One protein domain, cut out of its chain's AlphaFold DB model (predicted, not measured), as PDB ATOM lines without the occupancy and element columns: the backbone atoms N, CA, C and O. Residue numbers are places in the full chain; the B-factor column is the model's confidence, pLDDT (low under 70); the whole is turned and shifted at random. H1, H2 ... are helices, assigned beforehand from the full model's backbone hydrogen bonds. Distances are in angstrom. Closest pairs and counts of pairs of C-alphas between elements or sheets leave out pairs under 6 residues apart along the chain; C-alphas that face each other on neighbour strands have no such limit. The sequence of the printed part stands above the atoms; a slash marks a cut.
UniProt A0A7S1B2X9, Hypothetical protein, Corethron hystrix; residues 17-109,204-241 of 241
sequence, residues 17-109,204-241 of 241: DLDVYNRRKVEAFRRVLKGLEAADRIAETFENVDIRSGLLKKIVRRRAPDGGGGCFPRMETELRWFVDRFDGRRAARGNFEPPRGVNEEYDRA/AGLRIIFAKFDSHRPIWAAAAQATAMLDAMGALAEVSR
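This is residues 17 to 109 and 204 to 241 of the 241 residues of the protein "Hypothetical protein" of Corethron hystrix (UniProt A0A7S1B2X9). Two long helices, H1 and H8, make a loose, steep-angled frame: the last part of H1, residues 36 to 40, packs on H8 at residues 220 to 227. The shorter helices H4 and H5 pack on H1, with H7 near H1 and H4, H3 packs on H8, H6 lies far out at one end, and residues 234 to 241 stick out at the other. The printed part has 131 residues with eight named helices, H1 to H8 in chain order, and no named strand; its class is all helix. It is loose, with a radius of gyration of the C-alphas of 18.2 A, and only just elongated, spanning 58 by 36 by 20 A.

Start with the hub, H1, residues 18 to 40, which touches three helices. Look at its residues 33 to 40, which alone touch H4, residues 76 to 85: the closest C-alphas, of Asp 40 and Glu 76, are 6.9 A apart, at a shallow tilt of 34 degrees, only just short of steep, opposite ways. Its residues 23 to 30 alone touch H5, residues 88 to 92, closest at the C-alphas of Arg 23 and Ala 92, 4.9 A. H8, residues 217 to 239, touches H1 the same way at a steep tilt of 63 degrees; the closest C-alphas, of Ala 39 and Ala 223, are 6.8 A apart. H3, residues 54 to 60, touches residues 226 to 230 of H8 alone, opposite ways at a steep tilt of 60 degrees, with the C-alphas of Ile 59 and Ala 226 closest at 5.3 A. H2, residues 42 to 45, is close to H3 but not clearly touching, at 5.3 A between the C-alphas of Ala 43 and Val 60. H6, residues 104 to 109, is close to H7, residues 204 to 214, but not clearly touching: the C-alphas of Tyr 106 and Gly 205 are 7.5 A apart. Every O i to N i+4 pair is within hydrogen-bond range in H1, H3, H5, H6, H7 and H8; H4 has 4 of 6, and H2 is too short for one.

Find C-alpha 18 at (-4.566, 14.938, -43.756); from there H1 runs 32.6 A to C-alpha 40 at (5.081, 32.925, -18.382). H4 spans 14.1 A, H7 15.2 A and H3 10.3 A. H8 runs 32.9 A and ends at C-alpha 239, (-11.279, 53.357, -19.277).

The C-alphas farthest apart are those of Ala 109 and Arg 241, 61.8 A. Residues 110 to 203 are not printed, and C-alphas 109 and 204 are 12.9 A apart across this cut. The links H3 to H4, residues 61 to 75, and H5 to H6 are long. The model's pLDDT is under 70 at residues 17 to 21, 67 to 68, 88, 92 and 94.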
ATOM      1  N   ASP A  17      -7.313  15.244 -46.994       56.81
ATOM      2  CA  ASP A  17      -6.557  16.476 -46.685       56.81
ATOM      3  C   ASP A  17      -5.729  16.378 -45.384       56.81
ATOM      4  O   ASP A  17      -5.523  17.373 -44.671       56.81
ATOM      5  N   LEU A  18      -5.264  15.175 -45.025       62.06
ATOM      6  CA  LEU A  18      -4.566  14.938 -43.756       62.06
ATOM      7  C   LEU A  18      -3.332  15.846 -43.580       62.06
ATOM      8  O   LEU A  18      -3.127  16.402 -42.501       62.06
ATOM      9  N   ASP A  19      -2.584  16.103 -44.653       63.44
ATOM     10  CA  ASP A  19      -1.413  16.988 -44.641       63.44
ATOM     11  C   ASP A  19      -1.776  18.455 -44.366       63.44
ATOM     12  O   ASP A  19      -1.113  19.146 -43.582       63.44
ATOM     13  N   VAL A  20      -2.871  18.945 -44.957       63.06
ATOM     14  CA  VAL A  20      -3.363  20.316 -44.739       63.06
ATOM     15  C   VAL A  20      -3.864  20.479 -43.306       63.06
ATOM     16  O   VAL A  20      -3.596  21.501 -42.662       63.06
ATOM     17  N   TYR A  21      -4.568  19.472 -42.792       64.81
ATOM     18  CA  TYR A  21      -5.096  19.461 -41.434       64.81
ATOM     19  C   TYR A  21      -3.981  19.368 -40.383       64.81
ATOM     20  O   TYR A  21      -3.969  20.149 -39.426       64.81
ATOM     21  N   ASN A  22      -2.995  18.496 -40.600       72.75
ATOM     22  CA  ASN A  22      -1.822  18.365 -39.741       72.75
ATOM     23  C   ASN A  22      -1.006  19.659 -39.713       72.75
ATOM     24  O   ASN A  22      -0.648  20.127 -38.631       72.75
ATOM     25  N   ARG A  23      -0.812  20.318 -40.862       77.31
ATOM     26  CA  ARG A  23      -0.168  21.638 -40.917       77.31
ATOM     27  C   ARG A  23      -0.896  22.677 -40.064       77.31
ATOM     28  O   ARG A  23      -0.259  23.359 -39.264       77.31
ATOM     29  N   ARG A  24      -2.225  22.793 -40.191       81.06
ATOM     30  CA  ARG A  24      -3.018  23.748 -39.391       81.06
ATOM     31  C   ARG A  24      -2.910  23.466 -37.893       81.06
ATOM     32  O   ARG A  24      -2.729  24.399 -37.115       81.06
ATOM     33  N   LYS A  25      -2.978  22.192 -37.490       82.62
ATOM     34  CA  LYS A  25      -2.803  21.766 -36.091       82.62
ATOM     35  C   LYS A  25      -1.437  22.149 -35.544       82.62
ATOM     36  O   LYS A  25      -1.351  22.736 -34.472       82.62
ATOM     37  N   VAL A  26      -0.383  21.852 -36.294       82.56
ATOM     38  CA  VAL A  26       0.995  22.197 -35.939       82.56
ATOM     39  C   VAL A  26       1.172  23.708 -35.802       82.56
ATOM     40  O   VAL A  26       1.777  24.177 -34.838       82.56
ATOM     41  N   GLU A  27       0.638  24.492 -36.739       83.81
ATOM     42  CA  GLU A  27       0.714  25.951 -36.668       83.81
ATOM     43  C   GLU A  27      -0.035  26.509 -35.459       83.81
ATOM     44  O   GLU A  27       0.491  27.390 -34.775       83.81
ATOM     45  N   ALA A  28      -1.239  25.999 -35.183       87.19
ATOM     46  CA  ALA A  28      -2.016  26.368 -34.007       87.19
ATOM     47  C   ALA A  28      -1.257  26.016 -32.722       87.19
ATOM     48  O   ALA A  28      -1.092  26.872 -31.858       87.19
ATOM     49  N   PHE A  29      -0.704  24.806 -32.642       88.38
ATOM     50  CA  PHE A  29       0.097  24.358 -31.510       88.38
ATOM     51  C   PHE A  29       1.308  25.263 -31.270       88.38
ATOM     52  O   PHE A  29       1.528  25.736 -30.158       88.38
ATOM     53  N   ARG A  30       2.032  25.628 -32.334       86.69
ATOM     54  CA  ARG A  30       3.153  26.573 -32.253       86.69
ATOM     55  C   ARG A  30       2.724  27.948 -31.730       86.69
ATOM     56  O   ARG A  30       3.476  28.578 -30.992       86.69
ATOM     57  N   ARG A  31       1.549  28.448 -32.135       89.62
ATOM     58  CA  ARG A  31       1.011  29.725 -31.628       89.62
ATOM     59  C   ARG A  31       0.669  29.625 -30.143       89.62
ATOM     60  O   ARG A  31       0.999  30.547 -29.408       89.62
ATOM     61  N   VAL A  32       0.074  28.510 -29.715       92.38
ATOM     62  CA  VAL A  32      -0.238  28.250 -28.303       92.38
ATOM     63  C   VAL A  32       1.035  28.216 -27.461       92.38
ATOM     64  O   VAL A  32       1.101  28.939 -26.474       92.38
ATOM     65  N   LEU A  33       2.069  27.473 -27.877       91.75
ATOM     66  CA  LEU A  33       3.352  27.425 -27.159       91.75
ATOM     67  C   LEU A  33       3.954  28.824 -26.985       91.75
ATOM     68  O   LEU A  33       4.269  29.219 -25.869       91.75
ATOM     69  N   LYS A  34       4.008  29.619 -28.060       90.62
ATOM     70  CA  LYS A  34       4.490  31.009 -27.996       90.62
ATOM     71  C   LYS A  34       3.650  31.901 -27.084       90.62
ATOM     72  O   LYS A  34       4.192  32.778 -26.416       90.62
ATOM     73  N   GLY A  35       2.332  31.716 -27.094       93.44
ATOM     74  CA  GLY A  35       1.417  32.439 -26.214       93.44
ATOM     75  C   GLY A  35       1.675  32.112 -24.745       93.44
ATOM     76  O   GLY A  35       1.740  33.020 -23.926       93.44
ATOM     77  N   LEU A  36       1.901  30.836 -24.425       94.19
ATOM     78  CA  LEU A  36       2.230  30.388 -23.073       94.19
ATOM     79  C   LEU A  36       3.616  30.867 -22.622       94.19
ATOM     80  O   LEU A  36       3.743  31.314 -21.488       94.19
ATOM     81  N   GLU A  37       4.627  30.872 -23.499       92.81
ATOM     82  CA  GLU A  37       5.938  31.482 -23.208       92.81
ATOM     83  C   GLU A  37       5.819  32.986 -22.923       92.81
ATOM     84  O   GLU A  37       6.473  33.520 -22.031       92.81
ATOM     85  N   ALA A  38       4.981  33.701 -23.683       93.38
ATOM     86  CA  ALA A  38       4.721  35.113 -23.431       93.38
ATOM     87  C   ALA A  38       3.976  35.329 -22.107       93.38
ATOM     88  O   ALA A  38       4.332  36.240 -21.363       93.38
ATOM     89  N   ALA A  39       2.996  34.477 -21.797       93.88
ATOM     90  CA  ALA A  39       2.277  34.512 -20.533       93.88
ATOM     91  C   ALA A  39       3.205  34.222 -19.343       93.88
ATOM     92  O   ALA A  39       3.129  34.920 -18.338       93.88
ATOM     93  N   ASP A  40       4.130  33.262 -19.454       92.44
ATOM     94  CA  ASP A  40       5.081  32.925 -18.382       92.44
ATOM     95  C   ASP A  40       5.922  34.137 -17.935       92.44
ATOM     96  O   ASP A  40       6.171  34.312 -16.737       92.44
ATOM     97  N   ARG A  41       6.259  35.034 -18.878       92.62
ATOM     98  CA  ARG A  41       7.000  36.291 -18.645       92.62
ATOM     99  C   ARG A  41       6.192  37.400 -17.967       92.62
ATOM    100  O   ARG A  41       6.775  38.375 -17.486       92.62
ATOM    101  N   ILE A  42       4.862  37.283 -17.892       92.88
ATOM    102  CA  ILE A  42       4.025  38.263 -17.179       92.88
ATOM    103  C   ILE A  42       4.495  38.363 -15.729       92.88
ATOM    104  O   ILE A  42       4.717  39.462 -15.228       92.88
ATOM    105  N   ALA A  43       4.724  37.227 -15.071       90.50
ATOM    106  CA  ALA A  43       5.115  37.229 -13.668       90.50
ATOM    107  C   ALA A  43       6.446  37.952 -13.397       90.50
ATOM    108  O   ALA A  43       6.567  38.635 -12.381       90.50
ATOM    109  N   GLU A  44       7.408  37.847 -14.316       90.44
ATOM    110  CA  GLU A  44       8.699  38.550 -14.252       90.44
ATOM    111  C   GLU A  44       8.516  40.065 -14.394       90.44
ATOM    112  O   GLU A  44       9.130  40.852 -13.677       90.44
ATOM    113  N   THR A  45       7.589  40.488 -15.256       91.44
ATOM    114  CA  THR A  45       7.298  41.911 -15.493       91.44
ATOM    115  C   THR A  45       6.758  42.601 -14.237       91.44
ATOM    116  O   THR A  45       7.040  43.772 -13.989       91.44
ATOM    117  N   PHE A  46       6.004  41.873 -13.412       89.94
ATOM    118  CA  PHE A  46       5.456  42.398 -12.164       89.94
ATOM    119  C   PHE A  46       6.367  42.172 -10.954       89.94
ATOM    120  O   PHE A  46       6.002  42.624  -9.873       89.94
ATOM    121  N   GLU A  47       7.525  41.513 -11.085       85.81
ATOM    122  CA  GLU A  47       8.321  41.031  -9.946       85.81
ATOM    123  C   GLU A  47       8.760  42.155  -8.987       85.81
ATOM    124  O   GLU A  47       8.610  42.045  -7.767       85.81
ATOM    125  N   ASN A  48       9.179  43.292  -9.537       86.19
ATOM    126  CA  ASN A  48       9.681  44.433  -8.764       86.19
ATOM    127  C   ASN A  48       8.652  45.562  -8.592       86.19
ATOM    128  O   ASN A  48       8.996  46.658  -8.157       86.19
ATOM    129  N   VAL A  49       7.385  45.314  -8.935       89.94
ATOM    130  CA  VAL A  49       6.315  46.315  -8.831       89.94
ATOM    131  C   VAL A  49       5.634  46.214  -7.470       89.94
ATOM    132  O   VAL A  49       5.104  45.154  -7.119       89.94
ATOM    133  N   ASP A  50       5.585  47.321  -6.723       90.38
ATOM    134  CA  ASP A  50       4.762  47.402  -5.516       90.38
ATOM    135  C   ASP A  50       3.278  47.467  -5.896       90.38
ATOM    136  O   ASP A  50       2.765  48.459  -6.413       90.38
ATOM    137  N   ILE A  51       2.583  46.358  -5.671       91.12
ATOM    138  CA  ILE A  51       1.160  46.223  -5.958       91.12
ATOM    139  C   ILE A  51       0.401  46.450  -4.650       91.12
ATOM    140  O   ILE A  51       0.758  45.896  -3.617       91.12
ATOM    141  N   ARG A  52      -0.694  47.211  -4.660       91.00
ATOM    142  CA  ARG A  52      -1.558  47.354  -3.467       91.00
ATOM    143  C   ARG A  52      -2.708  46.349  -3.451       91.00
ATOM    144  O   ARG A  52      -3.036  45.798  -2.406       91.00
ATOM    145  N   SER A  53      -3.291  46.070  -4.618       91.44
ATOM    146  CA  SER A  53      -4.422  45.146  -4.760       91.44
ATOM    147  C   SER A  53      -4.020  43.697  -4.467       91.44
ATOM    148  O   SER A  53      -3.152  43.133  -5.137       91.44
ATOM    149  N   GLY A  54      -4.692  43.070  -3.497       89.88
ATOM    150  CA  GLY A  54      -4.490  41.655  -3.171       89.88
ATOM    151  C   GLY A  54      -4.869  40.720  -4.323       89.88
ATOM    152  O   GLY A  54      -4.168  39.741  -4.573       89.88
ATOM    153  N   LEU A  55      -5.923  41.055  -5.078       90.56
ATOM    154  CA  LEU A  55      -6.326  40.294  -6.264       90.56
ATOM    155  C   LEU A  55      -5.253  40.361  -7.352       90.56
ATOM    156  O   LEU A  55      -4.856  39.321  -7.871       90.56
ATOM    157  N   LEU A  56      -4.746  41.564  -7.652       92.00
ATOM    158  CA  LEU A  56      -3.721  41.741  -8.680       92.00
ATOM    159  C   LEU A  56      -2.433  40.999  -8.298       92.00
ATOM    160  O   LEU A  56      -1.903  40.259  -9.120       92.00
ATOM    161  N   LYS A  57      -1.988  41.096  -7.032       91.50
ATOM    162  CA  LYS A  57      -0.867  40.285  -6.517       91.50
ATOM    163  C   LYS A  57      -1.097  38.800  -6.751       91.50
ATOM    164  O   LYS A  57      -0.196  38.110  -7.217       91.50
ATOM    165  N   LYS A  58      -2.295  38.309  -6.434       90.06
ATOM    166  CA  LYS A  58      -2.614  36.891  -6.558       90.06
ATOM    167  C   LYS A  58      -2.510  36.420  -8.007       90.06
ATOM    168  O   LYS A  58      -1.921  35.374  -8.234       90.06
ATOM    169  N   ILE A  59      -3.020  37.183  -8.973       91.94
ATOM    170  CA  ILE A  59      -3.032  36.743 -10.374       91.94
ATOM    171  C   ILE A  59      -1.704  36.955 -11.104       91.94
ATOM    172  O   ILE A  59      -1.444  36.188 -12.010       91.94
ATOM    173  N   VAL A  60      -0.859  37.933 -10.744       91.88
ATOM    174  CA  VAL A  60       0.403  38.185 -11.486       91.88
ATOM    175  C   VAL A  60       1.641  37.578 -10.838       91.88
ATOM    176  O   VAL A  60       2.672  37.456 -11.491       91.88
ATOM    177  N   ARG A  61       1.596  37.212  -9.552       91.00
ATOM    178  CA  ARG A  61       2.758  36.635  -8.863       91.00
ATOM    179  C   ARG A  61       2.760  35.114  -8.962       91.00
ATOM    180  O   ARG A  61       1.714  34.468  -8.893       91.00
ATOM    181  N   ARG A  62       3.959  34.537  -9.078       89.81
ATOM    182  CA  ARG A  62       4.163  33.088  -8.964       89.81
ATOM    183  C   ARG A  62       3.963  32.643  -7.513       89.81
ATOM    184  O   ARG A  62       4.091  33.441  -6.579       89.81
ATOM    185  N   ARG A  63       3.653  31.360  -7.333       82.81
ATOM    186  CA  ARG A  63       3.620  30.742  -6.005       82.81
ATOM    187  C   ARG A  63       5.036  30.673  -5.439       82.81
ATOM    188  O   ARG A  63       5.937  30.189  -6.126       82.81
ATOM    189  N   ALA A  64       5.226  31.155  -4.216       77.81
ATOM    190  CA  ALA A  64       6.507  31.071  -3.532       77.81
ATOM    191  C   ALA A  64       6.676  29.703  -2.828       77.81
ATOM    192  O   ALA A  64       5.674  29.045  -2.516       77.81
ATOM    193  N   PRO A  65       7.921  29.246  -2.587       72.44
ATOM    194  CA  PRO A  65       8.201  27.956  -1.942       72.44
ATOM    195  C   PRO A  65       7.662  27.837  -0.510       72.44
ATOM    196  O   PRO A  65       7.377  26.739  -0.048       72.44
ATOM    197  N   ASP A  66       7.504  28.964   0.180       74.75
ATOM    198  CA  ASP A  66       6.985  29.071   1.548       74.75
ATOM    199  C   ASP A  66       5.443  29.038   1.625       74.75
ATOM    200  O   ASP A  66       4.864  29.184   2.700       74.75
ATOM    201  N   GLY A  67       4.758  28.842   0.491       64.38
ATOM    202  CA  GLY A  67       3.297  28.822   0.409       64.38
ATOM    203  C   GLY A  67       2.649  30.207   0.316       64.38
ATOM    204  O   GLY A  67       1.432  30.281   0.120       64.38
ATOM    205  N   GLY A  68       3.438  31.284   0.394       69.31
ATOM    206  CA  GLY A  68       3.013  32.653   0.119       69.31
ATOM    207  C   GLY A  68       2.986  32.993  -1.380       69.31
ATOM    208  O   GLY A  68       3.266  32.167  -2.253       69.31
ATOM    209  N   GLY A  69       2.640  34.242  -1.699       75.06
ATOM    210  CA  GLY A  69       2.689  34.777  -3.065       75.06
ATOM    211  C   GLY A  69       1.378  34.660  -3.849       75.06
ATOM    212  O   GLY A  69       0.286  34.792  -3.290       75.06
ATOM    213  N   GLY A  70       1.493  34.497  -5.169       85.12
ATOM    214  CA  GLY A  70       0.347  34.424  -6.077       85.12
ATOM    215  C   GLY A  70       0.067  33.017  -6.601       85.12
ATOM    216  O   GLY A  70       0.622  32.024  -6.133       85.12
ATOM    217  N   CYS A  71      -0.845  32.928  -7.563       86.50
ATOM    218  CA  CYS A  71      -1.297  31.692  -8.188       86.50
ATOM    219  C   CYS A  71      -0.899  31.580  -9.664       86.50
ATOM    220  O   CYS A  71      -1.359  30.651 -10.326       86.50
ATOM    221  N   PHE A  72      -0.075  32.494 -10.191       90.75
ATOM    222  CA  PHE A  72       0.379  32.381 -11.573       90.75
ATOM    223  C   PHE A  72       1.270  31.134 -11.720       90.75
ATOM    224  O   PHE A  72       2.224  30.972 -10.943       90.75
ATOM    225  N   PRO A  73       0.962  30.221 -12.657       91.50
ATOM    226  CA  PRO A  73       1.722  28.989 -12.814       91.50
ATOM    227  C   PRO A  73       3.129  29.264 -13.348       91.50
ATOM    228  O   PRO A  73       3.336  30.177 -14.143       91.50
ATOM    229  N   ARG A  74       4.096  28.437 -12.940       90.06
ATOM    230  CA  ARG A  74       5.417  28.384 -13.575       90.06
ATOM    231  C   ARG A  74       5.364  27.345 -14.689       90.06
ATOM    232  O   ARG A  74       5.110  26.177 -14.411       90.06
ATOM    233  N   MET A  75       5.579  27.778 -15.925       92.06
ATOM    234  CA  MET A  75       5.424  26.944 -17.120       92.06
ATOM    235  C   MET A  75       6.745  26.636 -17.822       92.06
ATOM    236  O   MET A  75       6.789  25.727 -18.646       92.06
ATOM    237  N   GLU A  76       7.814  27.362 -17.489       89.12
ATOM    238  CA  GLU A  76       9.119  27.289 -18.152       89.12
ATOM    239  C   GLU A  76       9.629  25.854 -18.378       89.12
ATOM    240  O   GLU A  76       9.987  25.495 -19.498       89.12
ATOM    241  N   THR A  77       9.631  25.013 -17.338       88.69
ATOM    242  CA  THR A  77      10.134  23.631 -17.416       88.69
ATOM    243  C   THR A  77       9.325  22.779 -18.388       88.69
ATOM    244  O   THR A  77       9.903  22.084 -19.224       88.69
ATOM    245  N   GLU A  78       7.997  22.863 -18.312       89.50
ATOM    246  CA  GLU A  78       7.109  22.073 -19.164       89.50
ATOM    247  C   GLU A  78       7.157  22.555 -20.613       89.50
ATOM    248  O   GLU A  78       7.230  21.744 -21.534       89.50
ATOM    249  N   LEU A  79       7.196  23.875 -20.830       90.31
ATOM    250  CA  LEU A  79       7.319  24.467 -22.162       90.31
ATOM    251  C   LEU A  79       8.649  24.114 -22.825       90.31
ATOM    252  O   LEU A  79       8.658  23.815 -24.019       90.31
ATOM    253  N   ARG A  80       9.752  24.085 -22.066       89.06
ATOM    254  CA  ARG A  80      11.094  23.792 -22.589       89.06
ATOM    255  C   ARG A  80      11.159  22.447 -23.301       89.06
ATOM    256  O   ARG A  80      11.729  22.363 -24.384       89.06
ATOM    257  N   TRP A  81      10.499  21.417 -22.764       86.62
ATOM    258  CA  TRP A  81      10.436  20.114 -23.431       86.62
ATOM    259  C   TRP A  81       9.831  20.213 -24.837       86.62
ATOM    260  O   TRP A  81      10.341  19.591 -25.767       86.62
ATOM    261  N   PHE A  82       8.769  21.007 -25.013       87.31
ATOM    262  CA  PHE A  82       8.157  21.211 -26.325       87.31
ATOM    263  C   PHE A  82       9.016  22.113 -27.206       87.31
ATOM    264  O   PHE A  82       9.209  21.785 -28.365       87.31
ATOM    265  N   VAL A  83       9.552  23.216 -26.690       81.50
ATOM    266  CA  VAL A  83      10.335  24.179 -27.482       81.50
ATOM    267  C   VAL A  83      11.619  23.552 -28.028       81.50
ATOM    268  O   VAL A  83      11.924  23.729 -29.205       81.50
ATOM    269  N   ASP A  84      12.326  22.772 -27.209       80.56
ATOM    270  CA  ASP A  84      13.602  22.159 -27.593       80.56
ATOM    271  C   ASP A  84      13.420  20.997 -28.575       80.56
ATOM    272  O   ASP A  84      14.293  20.714 -29.396       80.56
ATOM    273  N   ARG A  85      12.297  20.276 -28.470       76.25
ATOM    274  CA  ARG A  85      12.057  19.050 -29.238       76.25
ATOM    275  C   ARG A  85      11.171  19.287 -30.461       76.25
ATOM    276  O   ARG A  85      11.317  18.589 -31.456       76.25
ATOM    277  N   PHE A  86      10.254  20.248 -30.422       76.69
ATOM    278  CA  PHE A  86       9.277  20.478 -31.482       76.69
ATOM    279  C   PHE A  86       9.749  21.551 -32.467       76.69
ATOM    280  O   PHE A  86       9.567  22.752 -32.250       76.69
ATOM    281  N   ASP A  87      10.262  21.129 -33.627       73.19
ATOM    282  CA  ASP A  87      10.508  22.056 -34.734       73.19
ATOM    283  C   ASP A  87       9.194  22.434 -35.436       73.19
ATOM    284  O   ASP A  87       8.797  21.897 -36.477       73.19
ATOM    285  N   GLY A  88       8.517  23.433 -34.871       68.12
ATOM    286  CA  GLY A  88       7.278  23.967 -35.422       68.12
ATOM    287  C   GLY A  88       7.420  24.603 -36.813       68.12
ATOM    288  O   GLY A  88       6.400  24.833 -37.462       68.12
ATOM    289  N   ARG A  89       8.638  24.914 -37.298       71.75
ATOM    290  CA  ARG A  89       8.844  25.444 -38.661       71.75
ATOM    291  C   ARG A  89       8.878  24.316 -39.684       71.75
ATOM    292  O   ARG A  89       8.209  24.431 -40.710       71.75
ATOM    293  N   ARG A  90       9.626  23.240 -39.416       72.44
ATOM    294  CA  ARG A  90       9.655  22.046 -40.281       72.44
ATOM    295  C   ARG A  90       8.292  21.368 -40.320       72.44
ATOM    296  O   ARG A  90       7.782  21.074 -41.400       72.44
ATOM    297  N   ALA A  91       7.649  21.255 -39.163       71.06
ATOM    298  CA  ALA A  91       6.325  20.672 -39.042       71.06
ATOM    299  C   ALA A  91       5.254  21.456 -39.835       71.06
ATOM    300  O   ALA A  91       4.426  20.852 -40.513       71.06
ATOM    301  N   ALA A  92       5.294  22.796 -39.832       67.56
ATOM    302  CA  ALA A  92       4.353  23.623 -40.602       67.56
ATOM    303  C   ALA A  92       4.557  23.523 -42.128       67.56
ATOM    304  O   ALA A  92       3.661  23.843 -42.904       67.56
ATOM    305  N   ARG A  93       5.723  23.049 -42.581       71.38
ATOM    306  CA  ARG A  93       5.994  22.751 -43.998       71.38
ATOM    307  C   ARG A  93       5.578  21.329 -44.400       71.38
ATOM    308  O   ARG A  93       5.928  20.895 -45.488       71.38
ATOM    309  N   GLY A  94       4.869  20.606 -43.529       66.38
ATOM    310  CA  GLY A  94       4.471  19.210 -43.744       66.38
ATOM    311  C   GLY A  94       5.548  18.193 -43.359       66.38
ATOM    312  O   GLY A  94       5.294  16.993 -43.385       66.38
ATOM    313  N   ASN A  95       6.732  18.643 -42.932       72.25
ATOM    314  CA  ASN A  95       7.830  17.754 -42.567       72.25
ATOM    315  C   ASN A  95       8.004  17.637 -41.049       72.25
ATOM    316  O   ASN A  95       9.079  17.890 -40.510       72.25
ATOM    317  N   PHE A  96       6.915  17.322 -40.346       78.06
ATOM    318  CA  PHE A  96       6.993  17.003 -38.923       78.06
ATOM    319  C   PHE A  96       7.745  15.681 -38.737       78.06
ATOM    320  O   PHE A  96       7.428  14.701 -39.401       78.06
ATOM    321  N   GLU A  97       8.713  15.644 -37.834       80.75
ATOM    322  CA  GLU A  97       9.404  14.420 -37.429       80.75
ATOM    323  C   GLU A  97       9.264  14.318 -35.909       80.75
ATOM    324  O   GLU A  97       9.640  15.269 -35.209       80.75
ATOM    325  N   PRO A  98       8.666  13.234 -35.381       82.56
ATOM    326  CA  PRO A  98       8.682  12.967 -33.957       82.56
ATOM    327  C   PRO A  98      10.122  13.014 -33.429       82.56
ATOM    328  O   PRO A  98      11.014  12.401 -34.014       82.56
ATOM    329  N   PRO A  99      10.370  13.733 -32.329       81.38
ATOM    330  CA  PRO A  99      11.665  13.698 -31.667       81.38
ATOM    331  C   PRO A  99      11.975  12.277 -31.187       81.38
ATOM    332  O   PRO A  99      11.074  11.602 -30.679       81.38
ATOM    333  N   ARG A 100      13.247  11.862 -31.263       83.38
ATOM    334  CA  ARG A 100      13.684  10.580 -30.687       83.38
ATOM    335  C   ARG A 100      13.242  10.464 -29.221       83.38
ATOM    336  O   ARG A 100      13.353  11.425 -28.451       83.38
ATOM    337  N   GLY A 101      12.728   9.298 -28.847       83.38
ATOM    338  CA  GLY A 101      12.181   8.977 -27.528       83.38
ATOM    339  C   GLY A 101      10.703   9.332 -27.331       83.38
ATOM    340  O   GLY A 101      10.165   9.082 -26.253       83.38
ATOM    341  N   VAL A 102      10.027   9.925 -28.323       83.69
ATOM    342  CA  VAL A 102       8.575  10.198 -28.256       83.69
ATOM    343  C   VAL A 102       7.755   8.999 -28.712       83.69
ATOM    344  O   VAL A 102       6.714   8.710 -28.122       83.69
ATOM    345  N   ASN A 103       8.205   8.315 -29.760       86.31
ATOM    346  CA  ASN A 103       7.559   7.117 -30.268       86.31
ATOM    347  C   ASN A 103       8.634   6.081 -30.607       86.31
ATOM    348  O   ASN A 103       9.305   6.196 -31.627       86.31
ATOM    349  N   GLU A 104       8.761   5.054 -29.769       90.25
ATOM    350  CA  GLU A 104       9.745   3.989 -29.975       90.25
ATOM    351  C   GLU A 104       9.555   3.254 -31.306       90.25
ATOM    352  O   GLU A 104      10.516   2.766 -31.884       90.25
ATOM    353  N   GLU A 105       8.322   3.145 -31.802       89.94
ATOM    354  CA  GLU A 105       8.053   2.512 -33.091       89.94
ATOM    355  C   GLU A 105       8.569   3.364 -34.252       89.94
ATOM    356  O   GLU A 105       9.147   2.829 -35.195       89.94
ATOM    357  N   TYR A 106       8.436   4.687 -34.141       91.00
ATOM    358  CA  TYR A 106       9.009   5.621 -35.104       91.00
ATOM    359  C   TYR A 106      10.536   5.563 -35.084       91.00
ATOM    360  O   TYR A 106      11.157   5.498 -36.143       91.00
ATOM    361  N   ASP A 107      11.131   5.530 -33.891       92.38
ATOM    362  CA  ASP A 107      12.583   5.450 -33.725       92.38
ATOM    363  C   ASP A 107      13.125   4.139 -34.306       92.38
ATOM    364  O   ASP A 107      14.043   4.165 -35.122       92.38
ATOM    365  N   ARG A 108      12.486   3.001 -33.989       94.62
ATOM    366  CA  ARG A 108      12.834   1.691 -34.562       94.62
ATOM    367  C   ARG A 108      12.716   1.671 -36.083       94.62
ATOM    368  O   ARG A 108      13.555   1.068 -36.740       94.62
ATOM    369  N   ALA A 109      11.683   2.297 -36.647       94.69
ATOM    370  CA  ALA A 109      11.518   2.369 -38.094       94.69
ATOM    371  C   ALA A 109      12.610   3.230 -38.752       94.69
ATOM    372  O   ALA A 109      13.122   2.857 -39.803       94.69
ATOM    373  N   ALA A 204       1.093   8.749 -35.369       81.75
ATOM    374  CA  ALA A 204       0.931   8.432 -33.953       81.75
ATOM    375  C   ALA A 204       1.776   9.354 -33.052       81.75
ATOM    376  O   ALA A 204       1.293   9.828 -32.021       81.75
ATOM    377  N   GLY A 205       2.999   9.694 -33.472       82.56
ATOM    378  CA  GLY A 205       3.896  10.590 -32.741       82.56
ATOM    379  C   GLY A 205       3.290  11.972 -32.485       82.56
ATOM    380  O   GLY A 205       3.397  12.496 -31.377       82.56
ATOM    381  N   LEU A 206       2.572  12.543 -33.459       80.75
ATOM    382  CA  LEU A 206       1.898  13.832 -33.268       80.75
ATOM    383  C   LEU A 206       0.789  13.744 -32.205       80.75
ATOM    384  O   LEU A 206       0.635  14.653 -31.387       80.75
ATOM    385  N   ARG A 207       0.040  12.631 -32.176       82.88
ATOM    386  CA  ARG A 207      -0.994  12.381 -31.157       82.88
ATOM    387  C   ARG A 207      -0.374  12.261 -29.764       82.88
ATOM    388  O   ARG A 207      -0.918  12.836 -28.825       82.88
ATOM    389  N   ILE A 208       0.776  11.596 -29.639       85.12
ATOM    390  CA  ILE A 208       1.515  11.468 -28.371       85.12
ATOM    391  C   ILE A 208       1.979  12.842 -27.867       85.12
ATOM    392  O   ILE A 208       1.803  13.149 -26.688       85.12
ATOM    393  N   ILE A 209       2.506  13.703 -28.747       86.44
ATOM    394  CA  ILE A 209       2.901  15.072 -28.368       86.44
ATOM    395  C   ILE A 209       1.701  15.863 -27.845       86.44
ATOM    396  O   ILE A 209       1.806  16.504 -26.800       86.44
ATOM    397  N   PHE A 210       0.556  15.809 -28.529       87.00
ATOM    398  CA  PHE A 210      -0.645  16.507 -28.067       87.00
ATOM    399  C   PHE A 210      -1.196  15.928 -26.766       87.00
ATOM    400  O   PHE A 210      -1.597  16.703 -25.904       87.00
ATOM    401  N   ALA A 211      -1.158  14.609 -26.577       88.75
ATOM    402  CA  ALA A 211      -1.549  13.983 -25.317       88.75
ATOM    403  C   ALA A 211      -0.643  14.429 -24.157       88.75
ATOM    404  O   ALA A 211      -1.132  14.767 -23.082       88.75
ATOM    405  N   LYS A 212       0.675  14.515 -24.384       89.56
ATOM    406  CA  LYS A 212       1.626  15.040 -23.393       89.56
ATOM    407  C   LYS A 212       1.431  16.531 -23.120       89.56
ATOM    408  O   LYS A 212       1.620  16.992 -21.997       89.56
ATOM    409  N   PHE A 213       1.063  17.317 -24.125       91.25
ATOM    410  CA  PHE A 213       0.689  18.707 -23.883       91.25
ATOM    411  C   PHE A 213      -0.581  18.789 -23.032       91.25
ATOM    412  O   PHE A 213      -0.633  19.544 -22.063       91.25
ATOM    413  N   ASP A 214      -1.578  17.968 -23.349       92.31
ATOM    414  CA  ASP A 214      -2.855  17.937 -22.648       92.31
ATOM    415  C   ASP A 214      -2.747  17.433 -21.201       92.31
ATOM    416  O   ASP A 214      -3.508  17.876 -20.343       92.31
ATOM    417  N   SER A 215      -1.749  16.606 -20.869       93.56
ATOM    418  CA  SER A 215      -1.505  16.195 -19.476       93.56
ATOM    419  C   SER A 215      -1.181  17.372 -18.547       93.56
ATOM    420  O   SER A 215      -1.366  17.273 -17.338       93.56
ATOM    421  N   HIS A 216      -0.747  18.507 -19.105       93.75
ATOM    422  CA  HIS A 216      -0.457  19.745 -18.379       93.75
ATOM    423  C   HIS A 216      -1.597  20.777 -18.484       93.75
ATOM    424  O   HIS A 216      -1.440  21.922 -18.056       93.75
ATOM    425  N   ARG A 217      -2.777  20.379 -18.996       93.94
ATOM    426  CA  ARG A 217      -3.964  21.238 -19.163       93.94
ATOM    427  C   ARG A 217      -4.294  22.104 -17.940       93.94
ATOM    428  O   ARG A 217      -4.589  23.278 -18.159       93.94
ATOM    429  N   PRO A 218      -4.238  21.617 -16.682       93.62
ATOM    430  CA  PRO A 218      -4.534  22.464 -15.524       93.62
ATOM    431  C   PRO A 218      -3.611  23.686 -15.410       93.62
ATOM    432  O   PRO A 218      -4.069  24.773 -15.067       93.62
ATOM    433  N   ILE A 219      -2.329  23.525 -15.749       93.62
ATOM    434  CA  ILE A 219      -1.324  24.593 -15.710       93.62
ATOM    435  C   ILE A 219      -1.622  25.618 -16.812       93.62
ATOM    436  O   ILE A 219      -1.687  26.818 -16.543       93.62
ATOM    437  N   TRP A 220      -1.886  25.145 -18.034       94.62
ATOM    438  CA  TRP A 220      -2.232  26.004 -19.172       94.62
ATOM    439  C   TRP A 220      -3.519  26.794 -18.930       94.62
ATOM    440  O   TRP A 220      -3.581  27.988 -19.217       94.62
ATOM    441  N   ALA A 221      -4.538  26.142 -18.363       94.12
ATOM    442  CA  ALA A 221      -5.812  26.768 -18.037       94.12
ATOM    443  C   ALA A 221      -5.651  27.856 -16.967       94.12
ATOM    444  O   ALA A 221      -6.196  28.947 -17.123       94.12
ATOM    445  N   ALA A 222      -4.857  27.597 -15.921       92.81
ATOM    446  CA  ALA A 222      -4.569  28.588 -14.888       92.81
ATOM    447  C   ALA A 222      -3.858  29.828 -15.460       92.81
ATOM    448  O   ALA A 222      -4.226  30.954 -15.126       92.81
ATOM    449  N   ALA A 223      -2.888  29.637 -16.361       94.25
ATOM    450  CA  ALA A 223      -2.197  30.738 -17.031       94.25
ATOM    451  C   ALA A 223      -3.144  31.562 -17.910       94.25
ATOM    452  O   ALA A 223      -3.141  32.793 -17.847       94.25
ATOM    453  N   ALA A 224      -3.979  30.886 -18.706       94.88
ATOM    454  CA  ALA A 224      -4.961  31.535 -19.568       94.88
ATOM    455  C   ALA A 224      -5.974  32.348 -18.749       94.88
ATOM    456  O   ALA A 224      -6.240  33.504 -19.075       94.88
ATOM    457  N   GLN A 225      -6.481  31.785 -17.649       94.06
ATOM    458  CA  GLN A 225      -7.407  32.473 -16.753       94.06
ATOM    459  C   GLN A 225      -6.763  33.704 -16.104       94.06
ATOM    460  O   GLN A 225      -7.356  34.781 -16.117       94.06
ATOM    461  N   ALA A 226      -5.548  33.571 -15.563       93.19
ATOM    462  CA  ALA A 226      -4.845  34.690 -14.941       93.19
ATOM    463  C   ALA A 226      -4.546  35.812 -15.950       93.19
ATOM    464  O   ALA A 226      -4.740  36.987 -15.641       93.19
ATOM    465  N   THR A 227      -4.146  35.447 -17.171       94.31
ATOM    466  CA  THR A 227      -3.888  36.401 -18.261       94.31
ATOM    467  C   THR A 227      -5.167  37.120 -18.690       94.31
ATOM    468  O   THR A 227      -5.153  38.336 -18.841       94.31
ATOM    469  N   ALA A 228      -6.292  36.408 -18.813       95.69
ATOM    470  CA  ALA A 228      -7.582  37.011 -19.152       95.69
ATOM    471  C   ALA A 228      -8.085  37.976 -18.065       95.69
ATOM    472  O   ALA A 228      -8.615  39.041 -18.370       95.69
ATOM    473  N   MET A 229      -7.898  37.632 -16.784       94.75
ATOM    474  CA  MET A 229      -8.229  38.537 -15.678       94.75
ATOM    475  C   MET A 229      -7.359  39.796 -15.701       94.75
ATOM    476  O   MET A 229      -7.874  40.893 -15.488       94.75
ATOM    477  N   LEU A 230      -6.059  39.650 -15.971       94.81
ATOM    478  CA  LEU A 230      -5.145  40.782 -16.098       94.81
ATOM    479  C   LEU A 230      -5.542  41.701 -17.262       94.81
ATOM    480  O   LEU A 230      -5.573  42.914 -17.076       94.81
ATOM    481  N   ASP A 231      -5.887  41.132 -18.418       95.75
ATOM    482  CA  ASP A 231      -6.353  41.872 -19.597       95.75
ATOM    483  C   ASP A 231      -7.621  42.685 -19.291       95.75
ATOM    484  O   ASP A 231      -7.658  43.896 -19.506       95.75
ATOM    485  N   ALA A 232      -8.620  42.061 -18.657       95.94
ATOM    486  CA  ALA A 232      -9.842  42.747 -18.241       95.94
ATOM    487  C   ALA A 232      -9.569  43.891 -17.247       95.94
ATOM    488  O   ALA A 232     -10.141  44.976 -17.371       95.94
ATOM    489  N   MET A 233      -8.677  43.680 -16.271       93.69
ATOM    490  CA  MET A 233      -8.270  44.736 -15.337       93.69
ATOM    491  C   MET A 233      -7.527  45.873 -16.049       93.69
ATOM    492  O   MET A 233      -7.750  47.034 -15.712       93.69
ATOM    493  N   GLY A 234      -6.678  45.557 -17.030       93.69
ATOM    494  CA  GLY A 234      -5.982  46.542 -17.858       93.69
ATOM    495  C   GLY A 234      -6.948  47.391 -18.684       93.69
ATOM    496  O   GLY A 234      -6.857  48.615 -18.663       93.69
ATOM    497  N   ALA A 235      -7.932  46.761 -19.329       96.31
ATOM    498  CA  ALA A 235      -8.969  47.462 -20.081       96.31
ATOM    499  C   ALA A 235      -9.795  48.404 -19.187       96.31
ATOM    500  O   ALA A 235     -10.019  49.560 -19.540       96.31
ATOM    501  N   LEU A 236     -10.203  47.943 -17.998       95.38
ATOM    502  CA  LEU A 236     -10.909  48.786 -17.028       95.38
ATOM    503  C   LEU A 236     -10.043  49.947 -16.529       95.38
ATOM    504  O   LEU A 236     -10.562  51.042 -16.325       95.38
ATOM    505  N   ALA A 237      -8.740  49.725 -16.339       94.38
ATOM    506  CA  ALA A 237      -7.812  50.769 -15.920       94.38
ATOM    507  C   ALA A 237      -7.645  51.858 -16.989       94.38
ATOM    508  O   ALA A 237      -7.644  53.030 -16.632       94.38
ATOM    509  N   GLU A 238      -7.564  51.496 -18.274       95.06
ATOM    510  CA  GLU A 238      -7.516  52.472 -19.375       95.06
ATOM    511  C   GLU A 238      -8.819  53.272 -19.502       95.06
ATOM    512  O   GLU A 238      -8.777  54.469 -19.762       95.06
ATOM    513  N   VAL A 239      -9.982  52.649 -19.271       95.31
ATOM    514  CA  VAL A 239     -11.279  53.357 -19.277       95.31
ATOM    515  C   VAL A 239     -11.448  54.270 -18.058       95.31
ATOM    516  O   VAL A 239     -12.122  55.290 -18.142       95.31
ATOM    517  N   SER A 240     -10.858  53.904 -16.919       91.06
ATOM    518  CA  SER A 240     -10.945  54.673 -15.667       91.06
ATOM    519  C   SER A 240      -9.901  55.792 -15.567       91.06
ATOM    520  O   SER A 240      -9.744  56.380 -14.495       91.06
ATOM    521  N   ARG A 241      -9.147  56.019 -16.644       71.19
ATOM    522  CA  ARG A 241      -8.049  56.978 -16.736       71.19
ATOM    523  C   ARG A 241      -8.550  58.364 -17.121       71.19
ATOM    524  O   ARG A 241      -7.983  59.332 -16.566       71.19
TER     525      ARG A 241